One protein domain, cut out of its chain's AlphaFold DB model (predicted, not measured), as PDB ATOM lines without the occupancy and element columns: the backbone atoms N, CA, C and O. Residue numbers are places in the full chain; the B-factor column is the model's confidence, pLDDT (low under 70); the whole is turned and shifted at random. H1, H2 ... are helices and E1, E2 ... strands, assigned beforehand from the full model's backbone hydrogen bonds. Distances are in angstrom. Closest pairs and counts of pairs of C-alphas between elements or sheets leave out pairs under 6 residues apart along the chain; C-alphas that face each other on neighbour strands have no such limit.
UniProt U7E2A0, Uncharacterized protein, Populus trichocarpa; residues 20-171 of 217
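Overview. This is residues 20 to 171 of the 217 residues of an uncharacterized protein of Populus trichocarpa (UniProt U7E2A0). A small twisted wall of three strands has four helices in a loose arc round it: H1 packs by its residues 23 to 27 mainly on E1, H2 packs on H1 and reaches the sheet mainly at E3 with its residues 78 to 83, H3 comes next, near H2 but not on the sheet, and H4 packs on the E3 edge. After H4 a tail with two short helices, H5 and H6, runs away from the other helices. The printed part has 152 residues, with H1 E1 E2 H2 E3 H3 H4 H5 H6 in that order; the sheet's order is E1, E2, E3, and it is mixed. The class is mixed, helices and strands, with 72 residues in named elements, under half of those printed. The whole is compact, with a radius of gyration of the C-alphas of 16.4 A, and spans 47 by 40 by 28 A.

Arrangement. Look first at E1, residues 32 to 38, and E2, residues 46 to 53, a hairpin of antiparallel neighbours at 160 degrees; N 35 and O 50 are 2.9 A apart, within hydrogen-bond range. E3, residues 92 to 97, is parallel to E2 at 21 degrees, with N 51 and O 94 within range at 2.8 A. H2, residues 68 to 83, makes a strand-helix-strand unit with E2 and E3, two parallel neighbour strands with a helix between them, its crossover right-handed. H2 only grazes the sheet, with its residues 78 to 83. H1, residues 20 to 28, only grazes it with residues 23 to 27, and touches H2 at a steep tilt of 65 degrees, opposite ways; the closest C-alphas are those of Tyr 22 and Ala 77, 4.5 A apart. H4, residues 142 to 149, only grazes the sheet too; its closest C-alpha to E3 is Ser 148, 5.1 A from that of Phe 97. H3, residues 108 to 117, is not on the sheet; it is near H2, with 9 pairs of C-alphas within 10 A, and close but not clearly touching H4, about perpendicular at 78 degrees, with the C-alphas of Trp 114 and Leu 144 closest at 7.8 A. H5, residues 160 to 163, and H6, residues 168 to 171, are apart from each other. Every O i to N i+4 pair is within hydrogen-bond range in H1, H3 and H4, and 11 of 12 in H2; H5 and H6 are too short for such a pair.

Along the chain. Find C-alpha 32 at (34.744, 52.625, -31.185), where E1 begins its 19.7 A; E2 measures 19.8 A and E3 16.9 A. From C-alpha 68 at (47.033, 42.738, -44.968), H2 runs 23.4 A. H3 measures 14.2 A, H1 12.0 A and H4 10.8 A. H6 ends at C-alpha 171, (10.046, 45.861, -19.385).

Size, cuts and confidence. The C-alphas of Pro 65 and Asp 170 are the two farthest apart, at 51.1 A. The printed part has no cut; the links E2 to H2 and H3 to H4 are long, with 14 and 24 residues. Look in the B-factor column for a mean pLDDT of 71.7 over the printed part; among the stretches under 70 are residues 83 to 92, 117 to 130 and 155 to 171.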
ATOM      1  N   ALA A  20      37.102  40.561 -25.638       80.56
ATOM      2  CA  ALA A  20      37.978  41.665 -25.258       80.56
ATOM      3  C   ALA A  20      39.055  41.935 -26.320       80.56
ATOM      4  O   ALA A  20      39.293  43.091 -26.650       80.56
ATOM      5  N   TYR A  21      39.631  40.892 -26.932       83.62
ATOM      6  CA  TYR A  21      40.595  41.044 -28.031       83.62
ATOM      7  C   TYR A  21      40.034  41.904 -29.176       83.62
ATOM      8  O   TYR A  21      40.689  42.831 -29.649       83.62
ATOM      9  N   TYR A  22      38.803  41.629 -29.610       83.56
ATOM     10  CA  TYR A  22      38.181  42.377 -30.702       83.56
ATOM     11  C   TYR A  22      37.769  43.794 -30.293       83.56
ATOM     12  O   TYR A  22      37.870  44.709 -31.105       83.56
ATOM     13  N   MET A  23      37.341  44.001 -29.045       85.00
ATOM     14  CA  MET A  23      37.060  45.348 -28.538       85.00
ATOM     15  C   MET A  23      38.315  46.217 -28.520       85.00
ATOM     16  O   MET A  23      38.280  47.331 -29.033       85.00
ATOM     17  N   VAL A  24      39.427  45.670 -28.024       86.75
ATOM     18  CA  VAL A  24      40.714  46.370 -27.945       86.75
ATOM     19  C   VAL A  24      41.185  46.824 -29.326       86.75
ATOM     20  O   VAL A  24      41.667  47.943 -29.464       86.75
ATOM     21  N   ILE A  25      40.989  46.016 -30.377       87.25
ATOM     22  CA  ILE A  25      41.296  46.443 -31.754       87.25
ATOM     23  C   ILE A  25      40.508  47.704 -32.129       87.25
ATOM     24  O   ILE A  25      41.085  48.640 -32.682       87.25
ATOM     25  N   LEU A  26      39.205  47.745 -31.844       89.56
ATOM     26  CA  LEU A  26      38.351  48.886 -32.191       89.56
ATOM     27  C   LEU A  26      38.657  50.133 -31.347       89.56
ATOM     28  O   LEU A  26      38.530  51.246 -31.852       89.56
ATOM     29  N   GLU A  27      39.086  49.956 -30.099       90.00
ATOM     30  CA  GLU A  27      39.483  51.059 -29.217       90.00
ATOM     31  C   GLU A  27      40.846  51.641 -29.603       90.00
ATOM     32  O   GLU A  27      40.974  52.854 -29.752       90.00
ATOM     33  N   ILE A  28      41.859  50.797 -29.835       87.69
ATOM     34  CA  ILE A  28      43.215  51.241 -30.214       87.69
ATOM     35  C   ILE A  28      43.210  51.940 -31.577       87.69
ATOM     36  O   ILE A  28      43.968  52.881 -31.801       87.69
ATOM     37  N   THR A  29      42.338  51.509 -32.488       86.94
ATOM     38  CA  THR A  29      42.153  52.165 -33.792       86.94
ATOM     39  C   THR A  29      41.318  53.444 -33.712       86.94
ATOM     40  O   THR A  29      41.071  54.064 -34.743       86.94
ATOM     41  N   GLY A  30      40.855  53.841 -32.520       89.50
ATOM     42  CA  GLY A  30      40.007  55.019 -32.324       89.50
ATOM     43  C   GLY A  30      38.647  54.912 -33.016       89.50
ATOM     44  O   GLY A  30      38.007  55.923 -33.276       89.50
ATOM     45  N   SER A  31      38.220  53.698 -33.363       91.00
ATOM     46  CA  SER A  31      37.020  53.464 -34.164       91.00
ATOM     47  C   SER A  31      35.767  53.371 -33.301       91.00
ATOM     48  O   SER A  31      34.714  53.885 -33.675       91.00
ATOM     49  N   VAL A  32      35.864  52.741 -32.126       91.50
ATOM     50  CA  VAL A  32      34.744  52.625 -31.185       91.50
ATOM     51  C   VAL A  32      35.222  52.871 -29.765       91.50
ATOM     52  O   VAL A  32      36.203  52.280 -29.327       91.50
ATOM     53  N   LYS A  33      34.473  53.682 -29.020       92.38
ATOM     54  CA  LYS A  33      34.628  53.843 -27.577       92.38
ATOM     55  C   LYS A  33      33.567  53.027 -26.852       92.38
ATOM     56  O   LYS A  33      32.375  53.323 -26.975       92.38
ATOM     57  N   PHE A  34      33.981  52.021 -26.087       88.88
ATOM     58  CA  PHE A  34      33.051  51.236 -25.285       88.88
ATOM     59  C   PHE A  34      32.851  51.837 -23.893       88.88
ATOM     60  O   PHE A  34      33.723  52.499 -23.330       88.88
ATOM     61  N   LYS A  35      31.659  51.624 -23.342       89.19
ATOM     62  CA  LYS A  35      31.326  51.959 -21.960       89.19
ATOM     63  C   LYS A  35      30.351  50.935 -21.407       89.19
ATOM     64  O   LYS A  35      29.311  50.683 -22.011       89.19
ATOM     65  N   ASP A  36      30.681  50.395 -20.247       85.56
ATOM     66  CA  ASP A  36      29.867  49.404 -19.556       85.56
ATOM     67  C   ASP A  36      28.999  50.058 -18.477       85.56
ATOM     68  O   ASP A  36      29.381  51.049 -17.851       85.56
ATOM     69  N   PHE A  37      27.804  49.499 -18.281       82.62
ATOM     70  CA  PHE A  37      26.820  49.959 -17.312       82.62
ATOM     71  C   PHE A  37      26.333  48.787 -16.467       82.62
ATOM     72  O   PHE A  37      25.849  47.775 -16.983       82.62
ATOM     73  N   ASN A  38      26.416  48.950 -15.150       81.62
ATOM     74  CA  ASN A  38      25.907  47.991 -14.176       81.62
ATOM     75  C   ASN A  38      24.501  48.416 -13.734       81.62
ATOM     76  O   ASN A  38      24.222  49.608 -13.617       81.62
ATOM     77  N   LEU A  39      23.621  47.448 -13.445       73.50
ATOM     78  CA  LEU A  39      22.260  47.718 -12.940       73.50
ATOM     79  C   LEU A  39      22.275  48.550 -11.651       73.50
ATOM     80  O   LEU A  39      21.393  49.371 -11.423       73.50
ATOM     81  N   LYS A  40      23.277  48.311 -10.799       76.62
ATOM     82  CA  LYS A  40      23.548  49.038  -9.556       76.62
ATOM     83  C   LYS A  40      25.063  49.131  -9.376       76.62
ATOM     84  O   LYS A  40      25.778  48.249  -9.846       76.62
ATOM     85  N   GLN A  41      25.553  50.144  -8.657       69.69
ATOM     86  CA  GLN A  41      26.997  50.354  -8.434       69.69
ATOM     87  C   GLN A  41      27.723  49.130  -7.845       69.69
ATOM     88  O   GLN A  41      28.890  48.918  -8.149       69.69
ATOM     89  N   HIS A  42      27.033  48.308  -7.049       72.44
ATOM     90  CA  HIS A  42      27.614  47.129  -6.393       72.44
ATOM     91  C   HIS A  42      27.477  45.825  -7.191       72.44
ATOM     92  O   HIS A  42      27.929  44.780  -6.731       72.44
ATOM     93  N   HIS A  43      26.833  45.847  -8.363       75.31
ATOM     94  CA  HIS A  43      26.785  44.663  -9.218       75.31
ATOM     95  C   HIS A  43      28.136  44.480  -9.910       75.31
ATOM     96  O   HIS A  43      28.645  45.401 -10.546       75.31
ATOM     97  N   THR A  44      28.687  43.273  -9.813       71.81
ATOM     98  CA  THR A  44      29.917  42.864 -10.506       71.81
ATOM     99  C   THR A  44      29.682  42.547 -11.982       71.81
ATOM    100  O   THR A  44      30.626  42.529 -12.765       71.81
ATOM    101  N   GLU A  45      28.430  42.307 -12.377       69.44
ATOM    102  CA  GLU A  45      28.065  41.975 -13.751       69.44
ATOM    103  C   GLU A  45      27.553  43.194 -14.524       69.44
ATOM    104  O   GLU A  45      26.642  43.902 -14.081       69.44
ATOM    105  N   VAL A  46      28.107  43.376 -15.726       72.19
ATOM    106  CA  VAL A  46      27.660  44.388 -16.686       72.19
ATOM    107  C   VAL A  46      26.257  44.044 -17.170       72.19
ATOM    108  O   VAL A  46      26.025  42.978 -17.745       72.19
ATOM    109  N   ALA A  47      25.327  44.973 -16.972       74.75
ATOM    110  CA  ALA A  47      23.945  44.827 -17.404       74.75
ATOM    111  C   ALA A  47      23.797  45.101 -18.901       74.75
ATOM    112  O   ALA A  47      23.196  44.317 -19.633       74.75
ATOM    113  N   TYR A  48      24.389  46.201 -19.361       77.81
ATOM    114  CA  TYR A  48      24.479  46.540 -20.773       77.81
ATOM    115  C   TYR A  48      25.735  47.360 -21.043       77.81
ATOM    116  O   TYR A  48      26.351  47.912 -20.135       77.81
ATOM    117  N   SER A  49      26.124  47.443 -22.310       80.88
ATOM    118  CA  SER A  49      27.210  48.326 -22.740       80.88
ATOM    119  C   SER A  49      26.775  49.190 -23.902       80.88
ATOM    120  O   SER A  49      25.849  48.848 -24.642       80.88
ATOM    121  N   THR A  50      27.482  50.290 -24.086       86.12
ATOM    122  CA  THR A  50      27.364  51.135 -25.263       86.12
ATOM    123  C   THR A  50      28.674  51.128 -26.036       86.12
ATOM    124  O   THR A  50      29.735  51.208 -25.421       86.12
ATOM    125  N   GLY A  51      28.615  51.063 -27.362       89.19
ATOM    126  CA  GLY A  51      29.740  51.344 -28.251       89.19
ATOM    127  C   GLY A  51      29.459  52.612 -29.048       89.19
ATOM    128  O   GLY A  51      28.547  52.625 -29.870       89.19
ATOM    129  N   ILE A  52      30.216  53.678 -28.804       91.06
ATOM    130  CA  ILE A  52      30.120  54.917 -29.581       91.06
ATOM    131  C   ILE A  52      31.116  54.814 -30.731       91.06
ATOM    132  O   ILE A  52      32.324  54.820 -30.511       91.06
ATOM    133  N   VAL A  53      30.602  54.672 -31.947       91.50
ATOM    134  CA  VAL A  53      31.364  54.622 -33.191       91.50
ATOM    135  C   VAL A  53      31.865  56.022 -33.515       91.50
ATOM    136  O   VAL A  53      31.072  56.909 -33.819       91.50
ATOM    137  N   GLN A  54      33.175  56.207 -33.439       91.94
ATOM    138  CA  GLN A  54      33.853  57.473 -33.697       91.94
ATOM    139  C   GLN A  54      34.367  57.544 -35.135       91.94
ATOM    140  O   GLN A  54      34.280  58.595 -35.766       91.94
ATOM    141  N   ASP A  55      34.852  56.420 -35.667       91.19
ATOM    142  CA  ASP A  55      35.309  56.315 -37.048       91.19
ATOM    143  C   ASP A  55      35.195  54.871 -37.566       91.19
ATOM    144  O   ASP A  55      35.098  53.915 -36.794       91.19
ATOM    145  N   VAL A  56      35.199  54.703 -38.888       89.62
ATOM    146  CA  VAL A  56      35.338  53.400 -39.542       89.62
ATOM    147  C   VAL A  56      36.402  53.523 -40.622       89.62
ATOM    148  O   VAL A  56      36.123  53.959 -41.736       89.62
ATOM    149  N   LEU A  57      37.608  53.067 -40.294       86.06
ATOM    150  CA  LEU A  57      38.772  53.177 -41.171       86.06
ATOM    151  C   LEU A  57      38.548  52.535 -42.550       86.06
ATOM    152  O   LEU A  57      38.222  51.344 -42.664       86.06
ATOM    153  N   HIS A  58      38.784  53.313 -43.610       77.25
ATOM    154  CA  HIS A  58      38.953  52.798 -44.965       77.25
ATOM    155  C   HIS A  58      40.351  52.173 -45.110       77.25
ATOM    156  O   HIS A  58      41.290  52.653 -44.480       77.25
ATOM    157  N   PRO A  59      40.551  51.154 -45.971       67.31
ATOM    158  CA  PRO A  59      41.883  50.628 -46.293       67.31
ATOM    159  C   PRO A  59      42.946  51.694 -46.615       67.31
ATOM    160  O   PRO A  59      44.119  51.490 -46.336       67.31
ATOM    161  N   THR A  60      42.538  52.840 -47.161       70.25
ATOM    162  CA  THR A  60      43.432  53.959 -47.508       70.25
ATOM    163  C   THR A  60      43.777  54.868 -46.329       70.25
ATOM    164  O   THR A  60      44.720  55.641 -46.434       70.25
ATOM    165  N   ASP A  61      43.019  54.811 -45.230       75.19
ATOM    166  CA  ASP A  61      43.215  55.676 -44.056       75.19
ATOM    167  C   ASP A  61      44.296  55.129 -43.110       75.19
ATOM    168  O   ASP A  61      44.736  55.804 -42.175       75.19
ATOM    169  N   TRP A  62      44.759  53.902 -43.356       70.06
ATOM    170  CA  TRP A  62      45.840  53.282 -42.606       70.06
ATOM    171  C   TRP A  62      47.164  53.960 -42.977       70.06
ATOM    172  O   TRP A  62      47.695  53.786 -44.070       70.06
ATOM    173  N   LYS A  63      47.708  54.753 -42.047       64.19
ATOM    174  CA  LYS A  63      48.919  55.580 -42.236       64.19
ATOM    175  C   LYS A  63      50.221  54.792 -42.454       64.19
ATOM    176  O   LYS A  63      51.269  55.397 -42.649       64.19
ATOM    177  N   GLN A  64      50.181  53.467 -42.390       58.56
ATOM    178  CA  GLN A  64      51.322  52.592 -42.633       58.56
ATOM    179  C   GLN A  64      50.882  51.455 -43.560       58.56
ATOM    180  O   GLN A  64      49.697  51.106 -43.539       58.56
ATOM    181  N   PRO A  65      51.802  50.825 -44.317       50.19
ATOM    182  CA  PRO A  65      51.557  49.531 -44.945       50.19
ATOM    183  C   PRO A  65      51.464  48.462 -43.843       50.19
ATOM    184  O   PRO A  65      52.314  47.590 -43.702       50.19
ATOM    185  N   LEU A  66      50.453  48.580 -42.984       49.41
ATOM    186  CA  LEU A  66      50.112  47.580 -41.994       49.41
ATOM    187  C   LEU A  66      49.692  46.344 -42.778       49.41
ATOM    188  O   LEU A  66      48.798  46.409 -43.624       49.41
ATOM    189  N   HIS A  67      50.409  45.249 -42.522       53.72
ATOM    190  CA  HIS A  67      50.207  43.934 -43.111       53.72
ATOM    191  C   HIS A  67      48.718  43.667 -43.356       53.72
ATOM    192  O   HIS A  67      47.899  43.879 -42.460       53.72
ATOM    193  N   HIS A  68      48.378  43.169 -44.550       57.28
ATOM    194  CA  HIS A  68      47.033  42.738 -44.968       57.28
ATOM    195  C   HIS A  68      46.221  42.036 -43.853       57.28
ATOM    196  O   HIS A  68      44.994  42.136 -43.793       57.28
ATOM    197  N   GLU A  69      46.921  41.349 -42.950       61.66
ATOM    198  CA  GLU A  69      46.407  40.699 -41.750       61.66
ATOM    199  C   GLU A  69      45.652  41.644 -40.801       61.66
ATOM    200  O   GLU A  69      44.551  41.312 -40.364       61.66
ATOM    201  N   ILE A  70      46.166  42.841 -40.505       65.81
ATOM    202  CA  ILE A  70      45.554  43.762 -39.528       65.81
ATOM    203  C   ILE A  70      44.222  44.302 -40.043       65.81
ATOM    204  O   ILE A  70      43.253  44.369 -39.286       65.81
ATOM    205  N   HIS A  71      44.121  44.593 -41.341       66.06
ATOM    206  CA  HIS A  71      42.855  44.984 -41.957       66.06
ATOM    207  C   HIS A  71      41.796  43.874 -41.830       66.06
ATOM    208  O   HIS A  71      40.643  44.129 -41.473       66.06
ATOM    209  N   PHE A  72      42.192  42.618 -42.052       70.81
ATOM    210  CA  PHE A  72      41.305  41.473 -41.865       70.81
ATOM    211  C   PHE A  72      40.894  41.295 -40.396       70.81
ATOM    212  O   PHE A  72      39.728  41.020 -40.103       70.81
ATOM    213  N   HIS A  73      41.820  41.505 -39.457       78.19
ATOM    214  CA  HIS A  73      41.526  41.500 -38.025       78.19
ATOM    215  C   HIS A  73      40.596  42.640 -37.607       78.19
ATOM    216  O   HIS A  73      39.739  42.419 -36.755       78.19
ATOM    217  N   TYR A  74      40.707  43.810 -38.230       83.94
ATOM    218  CA  TYR A  74      39.860  44.968 -37.974       83.94
ATOM    219  C   TYR A  74      38.423  44.758 -38.461       83.94
ATOM    220  O   TYR A  74      37.481  44.925 -37.688       83.94
ATOM    221  N   GLN A  75      38.230  44.292 -39.699       81.56
ATOM    222  CA  GLN A  75      36.894  43.911 -40.167       81.56
ATOM    223  C   GLN A  75      36.314  42.799 -39.286       81.56
ATOM    224  O   GLN A  75      35.183  42.903 -38.821       81.56
ATOM    225  N   LYS A  76      37.102  41.769 -38.946       81.06
ATOM    226  CA  LYS A  76      36.668  40.749 -37.982       81.06
ATOM    227  C   LYS A  76      36.300  41.349 -36.630       81.06
ATOM    228  O   LYS A  76      35.336  40.879 -36.032       81.06
ATOM    229  N   ALA A  77      37.021  42.353 -36.146       85.19
ATOM    230  CA  ALA A  77      36.710  43.019 -34.891       85.19
ATOM    231  C   ALA A  77      35.337  43.692 -34.941       85.19
ATOM    232  O   ALA A  77      34.543  43.488 -34.027       85.19
ATOM    233  N   TRP A  78      35.003  44.362 -36.047       84.56
ATOM    234  CA  TRP A  78      33.660  44.892 -36.286       84.56
ATOM    235  C   TRP A  78      32.584  43.810 -36.254       84.56
ATOM    236  O   TRP A  78      31.590  43.958 -35.559       84.56
ATOM    237  N   PHE A  79      32.773  42.677 -36.924       77.75
ATOM    238  CA  PHE A  79      31.768  41.611 -36.865       77.75
ATOM    239  C   PHE A  79      31.644  41.035 -35.445       77.75
ATOM    240  O   PHE A  79      30.548  40.918 -34.903       77.75
ATOM    241  N   ASN A  80      32.762  40.710 -34.801       76.88
ATOM    242  CA  ASN A  80      32.756  40.050 -33.498       76.88
ATOM    243  C   ASN A  80      32.277  40.971 -32.365       76.88
ATOM    244  O   ASN A  80      31.555  40.509 -31.488       76.88
ATOM    245  N   ALA A  81      32.594  42.267 -32.384       74.81
ATOM    246  CA  ALA A  81      32.167  43.203 -31.341       74.81
ATOM    247  C   ALA A  81      30.642  43.396 -31.283       74.81
ATOM    248  O   ALA A  81      30.125  43.757 -30.223       74.81
ATOM    249  N   PHE A  82      29.945  43.153 -32.399       70.31
ATOM    250  CA  PHE A  82      28.492  43.274 -32.518       70.31
ATOM    251  C   PHE A  82      27.742  41.979 -32.197       70.31
ATOM    252  O   PHE A  82      26.597  42.044 -31.752       70.31
ATOM    253  N   PHE A  83      28.363  40.811 -32.400       63.31
ATOM    254  CA  PHE A  83      27.722  39.518 -32.132       63.31
ATOM    255  C   PHE A  83      28.103  38.879 -30.800       63.31
ATOM    256  O   PHE A  83      27.332  38.076 -30.271       63.31
ATOM    257  N   LEU A  84      29.284  39.183 -30.267       60.56
ATOM    258  CA  LEU A  84      29.731  38.602 -29.011       60.56
ATOM    259  C   LEU A  84      29.046  39.320 -27.848       60.56
ATOM    260  O   LEU A  84      29.400  40.436 -27.469       60.56
ATOM    261  N   GLN A  85      28.044  38.642 -27.299       58.88
ATOM    262  CA  GLN A  85      27.554  38.889 -25.949       58.88
ATOM    263  C   GLN A  85      28.584  38.361 -24.942       58.88
ATOM    264  O   GLN A  85      29.466  37.572 -25.298       58.88
ATOM    265  N   ASN A  86      28.460  38.757 -23.675       54.53
ATOM    266  CA  ASN A  86      29.233  38.128 -22.602       54.53
ATOM    267  C   ASN A  86      29.068  36.588 -22.619       54.53
ATOM    268  O   ASN A  86      28.149  36.044 -23.237       54.53
ATOM    269  N   SER A  87      29.935  35.866 -21.906       51.62
ATOM    270  CA  SER A  87      29.915  34.391 -21.855       51.62
ATOM    271  C   SER A  87      28.566  33.793 -21.427       51.62
ATOM    272  O   SER A  87      28.272  32.644 -21.749       51.62
ATOM    273  N   LYS A  88      27.723  34.578 -20.743       55.84
ATOM    274  CA  LYS A  88      26.382  34.198 -20.285       55.84
ATOM    275  C   LYS A  88      25.265  34.529 -21.284       55.84
ATOM    276  O   LYS A  88      24.122  34.148 -21.058       55.84
ATOM    277  N   GLY A  89      25.559  35.238 -22.377       59.38
ATOM    278  CA  GLY A  89      24.561  35.714 -23.342       59.38
ATOM    279  C   GLY A  89      23.525  36.683 -22.755       59.38
ATOM    280  O   GLY A  89      22.485  36.899 -23.371       59.38
ATOM    281  N   SER A  90      23.776  37.220 -21.558       57.91
ATOM    282  CA  SER A  90      22.840  38.062 -20.798       57.91
ATOM    283  C   SER A  90      23.019  39.550 -21.078       57.91
ATOM    284  O   SER A  90      22.135  40.353 -20.794       57.91
ATOM    285  N   HIS A  91      24.165  39.915 -21.643       64.75
ATOM    286  CA  HIS A  91      24.527  41.288 -21.942       64.75
ATOM    287  C   HIS A  91      24.126  41.667 -23.365       64.75
ATOM    288  O   HIS A  91      24.344  40.918 -24.322       64.75
ATOM    289  N   PHE A  92      23.550  42.857 -23.499       67.88
ATOM    290  CA  PHE A  92      23.299  43.484 -24.787       67.88
ATOM    291  C   PHE A  92      24.162  44.735 -24.942       67.88
ATOM    292  O   PHE A  92      24.506  45.424 -23.976       67.88
ATOM    293  N   ARG A  93      24.514  45.024 -26.194       77.38
ATOM    294  CA  ARG A  93      25.297  46.195 -26.562       77.38
ATOM    295  C   ARG A  93      24.494  47.087 -27.491       77.38
ATOM    296  O   ARG A  93      23.986  46.626 -28.511       77.38
ATOM    297  N   LEU A  94      24.402  48.353 -27.114       80.69
ATOM    298  CA  LEU A  94      23.819  49.407 -27.929       80.69
ATOM    299  C   LEU A  94      24.946  50.123 -28.656       80.69
ATOM    300  O   LEU A  94      25.922  50.527 -28.027       80.69
ATOM    301  N   PHE A  95      24.829  50.286 -29.964       85.06
ATOM    302  CA  PHE A  95      25.804  51.059 -30.716       85.06
ATOM    303  C   PHE A  95      25.204  52.377 -31.165       85.06
ATOM    304  O   PHE A  95      24.030  52.430 -31.514       85.06
ATOM    305  N   TYR A  96      26.024  53.420 -31.130       86.06
ATOM    306  CA  TYR A  96      25.684  54.786 -31.509       86.06
ATOM    307  C   TYR A  96      26.751  55.297 -32.462       86.06
ATOM    308  O   TYR A  96      27.906  54.905 -32.336       86.06
ATOM    309  N   PHE A  97      26.404  56.194 -33.376       89.06
ATOM    310  CA  PHE A  97      27.417  56.983 -34.069       89.06
ATOM    311  C   PHE A  97      27.678  58.240 -33.262       89.06
ATOM    312  O   PHE A  97      26.738  58.861 -32.774       89.06
ATOM    313  N   ASP A  98      28.940  58.614 -33.129       89.62
ATOM    314  CA  ASP A  98      29.305  59.918 -32.608       89.62
ATOM    315  C   ASP A  98      28.754  61.020 -33.528       89.62
ATOM    316  O   ASP A  98      28.802  60.904 -34.754       89.62
ATOM    317  N   ASN A  99      28.242  62.106 -32.946       83.19
ATOM    318  CA  ASN A  99      27.645  63.200 -33.716       83.19
ATOM    319  C   ASN A  99      28.661  63.918 -34.622       83.19
ATOM    320  O   ASN A  99      28.265  64.570 -35.589       83.19
ATOM    321  N   SER A 100      29.958  63.822 -34.311       84.88
ATOM    322  CA  SER A 100      31.048  64.378 -35.117       84.88
ATOM    323  C   SER A 100      31.494  63.461 -36.257       84.88
ATOM    324  O   SER A 100      32.264  63.886 -37.124       84.88
ATOM    325  N   MET A 101      31.010  62.216 -36.295       85.81
ATOM    326  CA  MET A 101      31.452  61.236 -37.276       85.81
ATOM    327  C   MET A 101      31.018  61.628 -38.690       85.81
ATOM    328  O   MET A 101      29.844  61.881 -38.977       85.81
ATOM    329  N   ASN A 102      31.961  61.576 -39.631       83.81
ATOM    330  CA  ASN A 102      31.652  61.777 -41.039       83.81
ATOM    331  C   ASN A 102      31.149  60.482 -41.692       83.81
ATOM    332  O   ASN A 102      31.900  59.748 -42.339       83.81
ATOM    333  N   THR A 103      29.842  60.236 -41.601       80.44
ATOM    334  CA  THR A 103      29.220  59.043 -42.198       80.44
ATOM    335  C   THR A 103      29.319  58.978 -43.720       80.44
ATOM    336  O   THR A 103      29.205  57.898 -44.303       80.44
ATOM    337  N   THR A 104      29.613  60.096 -44.392       78.38
ATOM    338  CA  THR A 104      29.782  60.103 -45.849       78.38
ATOM    339  C   THR A 104      31.081  59.446 -46.324       78.38
ATOM    340  O   THR A 104      31.221  59.157 -47.515       78.38
ATOM    341  N   LYS A 105      32.016  59.176 -45.404       83.62
ATOM    342  CA  LYS A 105      33.282  58.476 -45.667       83.62
ATOM    343  C   LYS A 105      33.244  56.984 -45.326       83.62
ATOM    344  O   LYS A 105      34.247  56.303 -45.502       83.62
ATOM    345  N   LEU A 106      32.096  56.459 -44.890       86.12
ATOM    346  CA  LEU A 106      31.979  55.057 -44.492       86.12
ATOM    347  C   LEU A 106      32.406  54.100 -45.619       86.12
ATOM    348  O   LEU A 106      31.843  54.184 -46.719       86.12
ATOM    349  N   PRO A 107      33.323  53.149 -45.359       84.88
ATOM    350  CA  PRO A 107      33.763  52.173 -46.349       84.88
ATOM    351  C   PRO A 107      32.622  51.303 -46.880       84.88
ATOM    352  O   PRO A 107      31.696  50.953 -46.148       84.88
ATOM    353  N   ASN A 108      32.716  50.883 -48.145       82.00
ATOM    354  CA  ASN A 108      31.683  50.064 -48.794       82.00
ATOM    355  C   ASN A 108      31.360  48.788 -47.998       82.00
ATOM    356  O   ASN A 108      30.186  48.462 -47.833       82.00
ATOM    357  N   TRP A 109      32.385  48.107 -47.472       82.94
ATOM    358  CA  TRP A 109      32.215  46.882 -46.685       82.94
ATOM    359  C   TRP A 109      31.379  47.128 -45.423       82.94
ATOM    360  O   TRP A 109      30.515  46.320 -45.098       82.94
ATOM    361  N   PHE A 110      31.583  48.263 -44.748       84.94
ATOM    362  CA  PHE A 110      30.839  48.610 -43.542       84.94
ATOM    363  C   PHE A 110      29.395  48.958 -43.877       84.94
ATOM    364  O   PHE A 110      28.489  48.555 -43.162       84.94
ATOM    365  N   ARG A 111      29.157  49.657 -44.994       79.62
ATOM    366  CA  ARG A 111      27.794  49.968 -45.445       79.62
ATOM    367  C   ARG A 111      27.008  48.715 -45.807       79.62
ATOM    368  O   ARG A 111      25.849  48.622 -45.439       79.62
ATOM    369  N   GLN A 112      27.629  47.765 -46.502       77.50
ATOM    370  CA  GLN A 112      26.998  46.483 -46.833       77.50
ATOM    371  C   GLN A 112      26.728  45.656 -45.577       77.50
ATOM    372  O   GLN A 112      25.641  45.113 -45.411       77.50
ATOM    373  N   TRP A 113      27.708  45.591 -44.674       78.12
ATOM    374  CA  TRP A 113      27.548  44.950 -43.376       78.12
ATOM    375  C   TRP A 113      26.403  45.584 -42.577       78.12
ATOM    376  O   TRP A 113      25.538  44.874 -42.067       78.12
ATOM    377  N   TRP A 114      26.355  46.913 -42.532       80.12
ATOM    378  CA  TRP A 114      25.287  47.658 -41.892       80.12
ATOM    379  C   TRP A 114      23.937  47.315 -42.492       80.12
ATOM    380  O   TRP A 114      23.055  46.878 -41.772       80.12
ATOM    381  N   ASP A 115      23.789  47.469 -43.804       75.69
ATOM    382  CA  ASP A 115      22.540  47.223 -44.524       75.69
ATOM    383  C   ASP A 115      22.050  45.771 -44.371       75.69
ATOM    384  O   ASP A 115      20.856  45.494 -44.405       75.69
ATOM    385  N   TYR A 116      22.955  44.833 -44.097       71.31
ATOM    386  CA  TYR A 116      22.587  43.459 -43.782       71.31
ATOM    387  C   TYR A 116      22.145  43.253 -42.317       71.31
ATOM    388  O   TYR A 116      21.273  42.426 -42.049       71.31
ATOM    389  N   PHE A 117      22.737  43.971 -41.355       68.44
ATOM    390  CA  PHE A 117      22.545  43.733 -39.913       68.44
ATOM    391  C   PHE A 117      21.797  44.836 -39.143       68.44
ATOM    392  O   PHE A 117      21.621  44.695 -37.928       68.44
ATOM    393  N   TYR A 118      21.384  45.922 -39.802       66.00
ATOM    394  CA  TYR A 118      20.851  47.115 -39.142       66.00
ATOM    395  C   TYR A 118      19.519  46.905 -38.406       66.00
ATOM    396  O   TYR A 118      18.887  45.850 -38.430       66.00
ATOM    397  N   CYS A 119      19.151  47.973 -37.696       63.16
ATOM    398  CA  CYS A 119      18.060  48.089 -36.740       63.16
ATOM    399  C   CYS A 119      16.708  47.558 -37.236       63.16
ATOM    400  O   CYS A 119      16.302  47.802 -38.371       63.16
ATOM    401  N   ILE A 120      15.948  46.960 -36.313       58.59
ATOM    402  CA  ILE A 120      14.523  46.687 -36.508       58.59
ATOM    403  C   ILE A 120      13.807  48.035 -36.604       58.59
ATOM    404  O   ILE A 120      13.700  48.755 -35.607       58.59
ATOM    405  N   THR A 121      13.315  48.394 -37.787       55.94
ATOM    406  CA  THR A 121      12.533  49.628 -37.965       55.94
ATOM    407  C   THR A 121      11.272  49.614 -37.095       55.94
ATOM    408  O   THR A 121      10.820  50.662 -36.651       55.94
ATOM    409  N   GLU A 122      10.760  48.425 -36.761       56.88
ATOM    410  CA  GLU A 122       9.604  48.190 -35.881       56.88
ATOM    411  C   GLU A 122       9.775  48.730 -34.450       56.88
ATOM    412  O   GLU A 122       8.782  48.919 -33.750       56.88
ATOM    413  N   LEU A 123      11.005  48.989 -33.994       55.34
ATOM    414  CA  LEU A 123      11.243  49.618 -32.688       55.34
ATOM    415  C   LEU A 123      11.358  51.134 -32.745       55.34
ATOM    416  O   LEU A 123      11.194  51.804 -31.728       55.34
ATOM    417  N   LEU A 124      11.607  51.677 -33.929       59.31
ATOM    418  CA  LEU A 124      11.582  53.106 -34.162       59.31
ATOM    419  C   LEU A 124      10.131  53.463 -34.480       59.31
ATOM    420  O   LEU A 124       9.710  53.475 -35.635       59.31
ATOM    421  N   HIS A 125       9.337  53.669 -33.427       51.19
ATOM    422  CA  HIS A 125       8.005  54.251 -33.531       51.19
ATOM    423  C   HIS A 125       8.008  55.682 -32.975       51.19
ATOM    424  O   HIS A 125       8.382  55.874 -31.817       51.19
ATOM    425  N   PRO A 126       7.540  56.675 -33.755       53.22
ATOM    426  CA  PRO A 126       7.111  56.555 -35.151       53.22
ATOM    427  C   PRO A 126       8.292  56.246 -36.081       53.22
ATOM    428  O   PRO A 126       9.410  56.704 -35.842       53.22
ATOM    429  N   HIS A 127       8.037  55.467 -37.141       56.97
ATOM    430  CA  HIS A 127       9.041  55.224 -38.176       56.97
ATOM    431  C   HIS A 127       9.596  56.571 -38.651       56.97
ATOM    432  O   HIS A 127       8.829  57.534 -38.773       56.97
ATOM    433  N   PRO A 128      10.886  56.654 -39.005       61.44
ATOM    434  CA  PRO A 128      11.467  57.862 -39.575       61.44
ATOM    435  C   PRO A 128      11.000  58.093 -41.028       61.44
ATOM    436  O   PRO A 128      11.786  58.496 -41.876       61.44
ATOM    437  N   VAL A 129       9.713  57.871 -41.328       57.81
ATOM    438  CA  VAL A 129       9.079  58.036 -42.651       57.81
ATOM    439  C   VAL A 129       9.293  59.456 -43.194       57.81
ATOM    440  O   VAL A 129       9.380  59.658 -44.401       57.81
ATOM    441  N   ASN A 130       9.448  60.435 -42.298       65.44
ATOM    442  CA  ASN A 130       9.648  61.841 -42.646       65.44
ATOM    443  C   ASN A 130      11.119  62.282 -42.667       65.44
ATOM    444  O   ASN A 130      11.398  63.431 -43.008       65.44
ATOM    445  N   PHE A 131      12.072  61.418 -42.306       72.38
ATOM    446  CA  PHE A 131      13.483  61.781 -42.396       72.38
ATOM    447  C   PHE A 131      13.891  61.835 -43.866       72.38
ATOM    448  O   PHE A 131      13.829  60.825 -44.550       72.38
ATOM    449  N   ARG A 132      14.330  62.985 -44.378       73.94
ATOM    450  CA  ARG A 132      14.843  63.092 -45.751       73.94
ATOM    451  C   ARG A 132      16.349  63.309 -45.728       73.94
ATOM    452  O   ARG A 132      16.826  64.312 -45.203       73.94
ATOM    453  N   SER A 133      17.083  62.374 -46.323       75.00
ATOM    454  CA  SER A 133      18.504  62.548 -46.618       75.00
ATOM    455  C   SER A 133      18.699  63.706 -47.603       75.00
ATOM    456  O   SER A 133      17.887  63.902 -48.510       75.00
ATOM    457  N   THR A 134      19.787  64.461 -47.455       78.44
ATOM    458  CA  THR A 134      20.187  65.466 -48.456       78.44
ATOM    459  C   THR A 134      20.628  64.789 -49.763       78.44
ATOM    460  O   THR A 134      20.927  63.596 -49.766       78.44
ATOM    461  N   GLU A 135      20.728  65.525 -50.880       76.94
ATOM    462  CA  GLU A 135      21.149  64.945 -52.176       76.94
ATOM    463  C   GLU A 135      22.481  64.184 -52.097       76.94
ATOM    464  O   GLU A 135      22.618  63.087 -52.632       76.94
ATOM    465  N   ARG A 136      23.449  64.714 -51.340       74.94
ATOM    466  CA  ARG A 136      24.755  64.066 -51.127       74.94
ATOM    467  C   ARG A 136      24.669  62.781 -50.297       74.94
ATOM    468  O   ARG A 136      25.575  61.949 -50.358       74.94
ATOM    469  N   GLU A 137      23.596  62.624 -49.530       77.69
ATOM    470  CA  GLU A 137      23.374  61.525 -48.592       77.69
ATOM    471  C   GLU A 137      22.444  60.439 -49.148       77.69
ATOM    472  O   GLU A 137      22.381  59.355 -48.575       77.69
ATOM    473  N   LYS A 138      21.758  60.678 -50.274       78.56
ATOM    474  CA  LYS A 138      20.867  59.687 -50.910       78.56
ATOM    475  C   LYS A 138      21.576  58.399 -51.333       78.56
ATOM    476  O   LYS A 138      20.927  57.373 -51.492       78.56
ATOM    477  N   LYS A 139      22.902  58.440 -51.492       79.25
ATOM    478  CA  LYS A 139      23.735  57.260 -51.768       79.25
ATOM    479  C   LYS A 139      23.930  56.336 -50.553       79.25
ATOM    480  O   LYS A 139      24.521  55.269 -50.702       79.25
ATOM    481  N   PHE A 140      23.489  56.745 -49.362       78.69
ATOM    482  CA  PHE A 140      23.555  55.952 -48.135       78.69
ATOM    483  C   PHE A 140      22.161  55.466 -47.725       78.69
ATOM    484  O   PHE A 140      21.176  56.164 -47.981       78.69
ATOM    485  N   PRO A 141      22.066  54.321 -47.024       78.56
ATOM    486  CA  PRO A 141      20.809  53.883 -46.437       78.56
ATOM    487  C   PRO A 141      20.201  54.979 -45.555       78.56
ATOM    488  O   PRO A 141      20.856  55.527 -44.667       78.56
ATOM    489  N   GLN A 142      18.927  55.294 -45.778       78.75
ATOM    490  CA  GLN A 142      18.219  56.360 -45.063       78.75
ATOM    491  C   GLN A 142      18.242  56.149 -43.541       78.75
ATOM    492  O   GLN A 142      18.427  57.100 -42.785       78.75
ATOM    493  N   MET A 143      18.140  54.893 -43.094       78.94
ATOM    494  CA  MET A 143      18.208  54.535 -41.677       78.94
ATOM    495  C   MET A 143      19.601  54.746 -41.075       78.94
ATOM    496  O   MET A 143      19.711  55.200 -39.943       78.94
ATOM    497  N   LEU A 144      20.669  54.473 -41.831       81.12
ATOM    498  CA  LEU A 144      22.042  54.745 -41.395       81.12
ATOM    499  C   LEU A 144      22.222  56.241 -41.107       81.12
ATOM    500  O   LEU A 144      22.724  56.618 -40.052       81.12
ATOM    501  N   MET A 145      21.737  57.086 -42.020       84.38
ATOM    502  CA  MET A 145      21.792  58.543 -41.881       84.38
ATOM    503  C   MET A 145      20.909  59.065 -40.743       84.38
ATOM    504  O   MET A 145      21.271  60.025 -40.065       84.38
ATOM    505  N   PHE A 146      19.756  58.437 -40.520       82.06
ATOM    506  CA  PHE A 146      18.902  58.747 -39.382       82.06
ATOM    507  C   PHE A 146      19.607  58.407 -38.062       82.06
ATOM    508  O   PHE A 146      19.773  59.283 -37.211       82.06
ATOM    509  N   CYS A 147      20.099  57.173 -37.911       81.44
ATOM    510  CA  CYS A 147      20.820  56.744 -36.714       81.44
ATOM    511  C   CYS A 147      22.023  57.637 -36.417       81.44
ATOM    512  O   CYS A 147      22.250  57.985 -35.258       81.44
ATOM    513  N   SER A 148      22.751  58.058 -37.455       82.25
ATOM    514  CA  SER A 148      23.939  58.882 -37.272       82.25
ATOM    515  C   SER A 148      23.657  60.322 -36.866       82.25
ATOM    516  O   SER A 148      24.437  60.901 -36.125       82.25
ATOM    517  N   LYS A 149      22.558  60.917 -37.339       82.25
ATOM    518  CA  LYS A 149      22.229  62.322 -37.044       82.25
ATOM    519  C   LYS A 149      21.486  62.515 -35.731       82.25
ATOM    520  O   LYS A 149      21.547  63.593 -35.152       82.25
ATOM    521  N   PHE A 150      20.744  61.501 -35.297       77.50
ATOM    522  CA  PHE A 150      19.883  61.595 -34.118       77.50
ATOM    523  C   PHE A 150      20.428  60.831 -32.911       77.50
ATOM    524  O   PHE A 150      19.707  60.692 -31.925       77.50
ATOM    525  N   PHE A 151      21.674  60.342 -32.979       75.12
ATOM    526  CA  PHE A 151      22.294  59.531 -31.927       75.12
ATOM    527  C   PHE A 151      21.379  58.373 -31.491       75.12
ATOM    528  O   PHE A 151      21.215  58.069 -30.308       75.12
ATOM    529  N   VAL A 152      20.701  57.758 -32.462       75.88
ATOM    530  CA  VAL A 152      19.731  56.701 -32.181       75.88
ATOM    531  C   VAL A 152      20.491  55.388 -32.095       75.88
ATOM    532  O   VAL A 152      21.156  55.022 -33.072       75.88
ATOM    533  N   PRO A 153      20.392  54.667 -30.963       74.50
ATOM    534  CA  PRO A 153      21.049  53.389 -30.855       74.50
ATOM    535  C   PRO A 153      20.435  52.406 -31.830       74.50
ATOM    536  O   PRO A 153      19.217  52.355 -32.005       74.50
ATOM    537  N   TRP A 154      21.274  51.546 -32.376       73.44
ATOM    538  CA  TRP A 154      20.817  50.318 -33.002       73.44
ATOM    539  C   TRP A 154      21.440  49.123 -32.289       73.44
ATOM    540  O   TRP A 154      22.461  49.215 -31.599       73.44
ATOM    541  N   TYR A 155      20.810  47.975 -32.483       67.44
ATOM    542  CA  TYR A 155      21.351  46.687 -32.088       67.44
ATOM    543  C   TYR A 155      21.251  45.722 -33.267       67.44
ATOM    544  O   TYR A 155      20.371  45.848 -34.121       67.44
ATOM    545  N   ALA A 156      22.156  44.745 -33.311       56.94
ATOM    546  CA  ALA A 156      22.144  43.724 -34.348       56.94
ATOM    547  C   ALA A 156      20.944  42.777 -34.145       56.94
ATOM    548  O   ALA A 156      20.863  42.029 -33.168       56.94
ATOM    549  N   HIS A 157      20.014  42.797 -35.099       52.88
ATOM    550  CA  HIS A 157      18.725  42.089 -35.093       52.88
ATOM    551  C   HIS A 157      18.839  40.547 -34.958       52.88
ATOM    552  O   HIS A 157      17.879  39.866 -34.593       52.88
ATOM    553  N   VAL A 158      20.003  39.942 -35.222       47.44
ATOM    554  CA  VAL A 158      20.138  38.472 -35.339       47.44
ATOM    555  C   VAL A 158      19.918  37.725 -34.014       47.44
ATOM    556  O   VAL A 158      19.478  36.575 -34.031       47.44
ATOM    557  N   ILE A 159      20.171  38.355 -32.862       45.78
ATOM    558  CA  ILE A 159      20.151  37.656 -31.566       45.78
ATOM    559  C   ILE A 159      18.765  37.687 -30.901       45.78
ATOM    560  O   ILE A 159      18.335  36.677 -30.335       45.78
ATOM    561  N   LEU A 160      18.017  38.789 -31.026       44.94
ATOM    562  CA  LEU A 160      16.719  38.939 -30.354       44.94
ATOM    563  C   LEU A 160      15.626  38.054 -30.968       44.94
ATOM    564  O   LEU A 160      14.915  37.380 -30.226       44.94
ATOM    565  N   ILE A 161      15.563  37.925 -32.299       40.53
ATOM    566  CA  ILE A 161      14.557  37.062 -32.953       40.53
ATOM    567  C   ILE A 161      14.803  35.564 -32.696       40.53
ATOM    568  O   ILE A 161      13.866  34.766 -32.748       40.53
ATOM    569  N   ARG A 162      16.044  35.150 -32.400       39.12
ATOM    570  CA  ARG A 162      16.371  33.723 -32.244       39.12
ATOM    571  C   ARG A 162      16.292  33.188 -30.830       39.12
ATOM    572  O   ARG A 162      15.906  32.032 -30.674       39.12
ATOM    573  N   ARG A 163      16.672  33.974 -29.821       38.34
ATOM    574  CA  ARG A 163      16.649  33.496 -28.432       38.34
ATOM    575  C   ARG A 163      15.350  33.799 -27.704       38.34
ATOM    576  O   ARG A 163      15.012  33.069 -26.780       38.34
ATOM    577  N   TYR A 164      14.602  34.814 -28.123       36.22
ATOM    578  CA  TYR A 164      13.492  35.298 -27.322       36.22
ATOM    579  C   TYR A 164      12.316  35.747 -28.193       36.22
ATOM    580  O   TYR A 164      12.307  36.840 -28.746       36.22
ATOM    581  N   LYS A 165      11.233  34.957 -28.198       34.66
ATOM    582  CA  LYS A 165       9.868  35.490 -28.382       34.66
ATOM    583  C   LYS A 165       9.485  36.363 -27.167       34.66
ATOM    584  O   LYS A 165       8.459  36.128 -26.539       34.66
ATOM    585  N   VAL A 166      10.327  37.310 -26.761       33.41
ATOM    586  CA  VAL A 166      10.070  38.153 -25.588       33.41
ATOM    587  C   VAL A 166       9.610  39.512 -26.069       33.41
ATOM    588  O   VAL A 166      10.315  40.225 -26.782       33.41
ATOM    589  N   LYS A 167       8.382  39.842 -25.672       34.44
ATOM    590  CA  LYS A 167       7.741  41.135 -25.868       34.44
ATOM    591  C   LYS A 167       8.462  42.167 -25.001       34.44
ATOM    592  O   LYS A 167       8.093  42.426 -23.867       34.44
ATOM    593  N   TRP A 168       9.516  42.763 -25.547       31.36
ATOM    594  CA  TRP A 168      10.362  43.739 -24.850       31.36
ATOM    595  C   TRP A 168       9.599  44.997 -24.368       31.36
ATOM    596  O   TRP A 168      10.096  45.718 -23.508       31.36
ATOM    597  N   ARG A 169       8.363  45.234 -24.854       28.36
ATOM    598  CA  ARG A 169       7.461  46.288 -24.342       28.36
ATOM    599  C   ARG A 169       7.135  46.140 -22.854       28.36
ATOM    600  O   ARG A 169       6.914  47.153 -22.200       28.36
ATOM    601  N   ASP A 170       7.147  44.923 -22.319       35.06
ATOM    602  CA  ASP A 170       6.693  44.667 -20.949       35.06
ATOM    603  C   ASP A 170       7.731  45.103 -19.890       35.06
ATOM    604  O   ASP A 170       7.382  45.273 -18.727       35.06
ATOM    605  N   PHE A 171       8.985  45.372 -20.286       35.00
ATOM    606  CA  PHE A 171      10.046  45.861 -19.385       35.00
ATOM    607  C   PHE A 171      10.005  47.373 -19.119       35.00
ATOM    608  O   PHE A 171      10.642  47.839 -18.179       35.00
TER     609      PHE A 171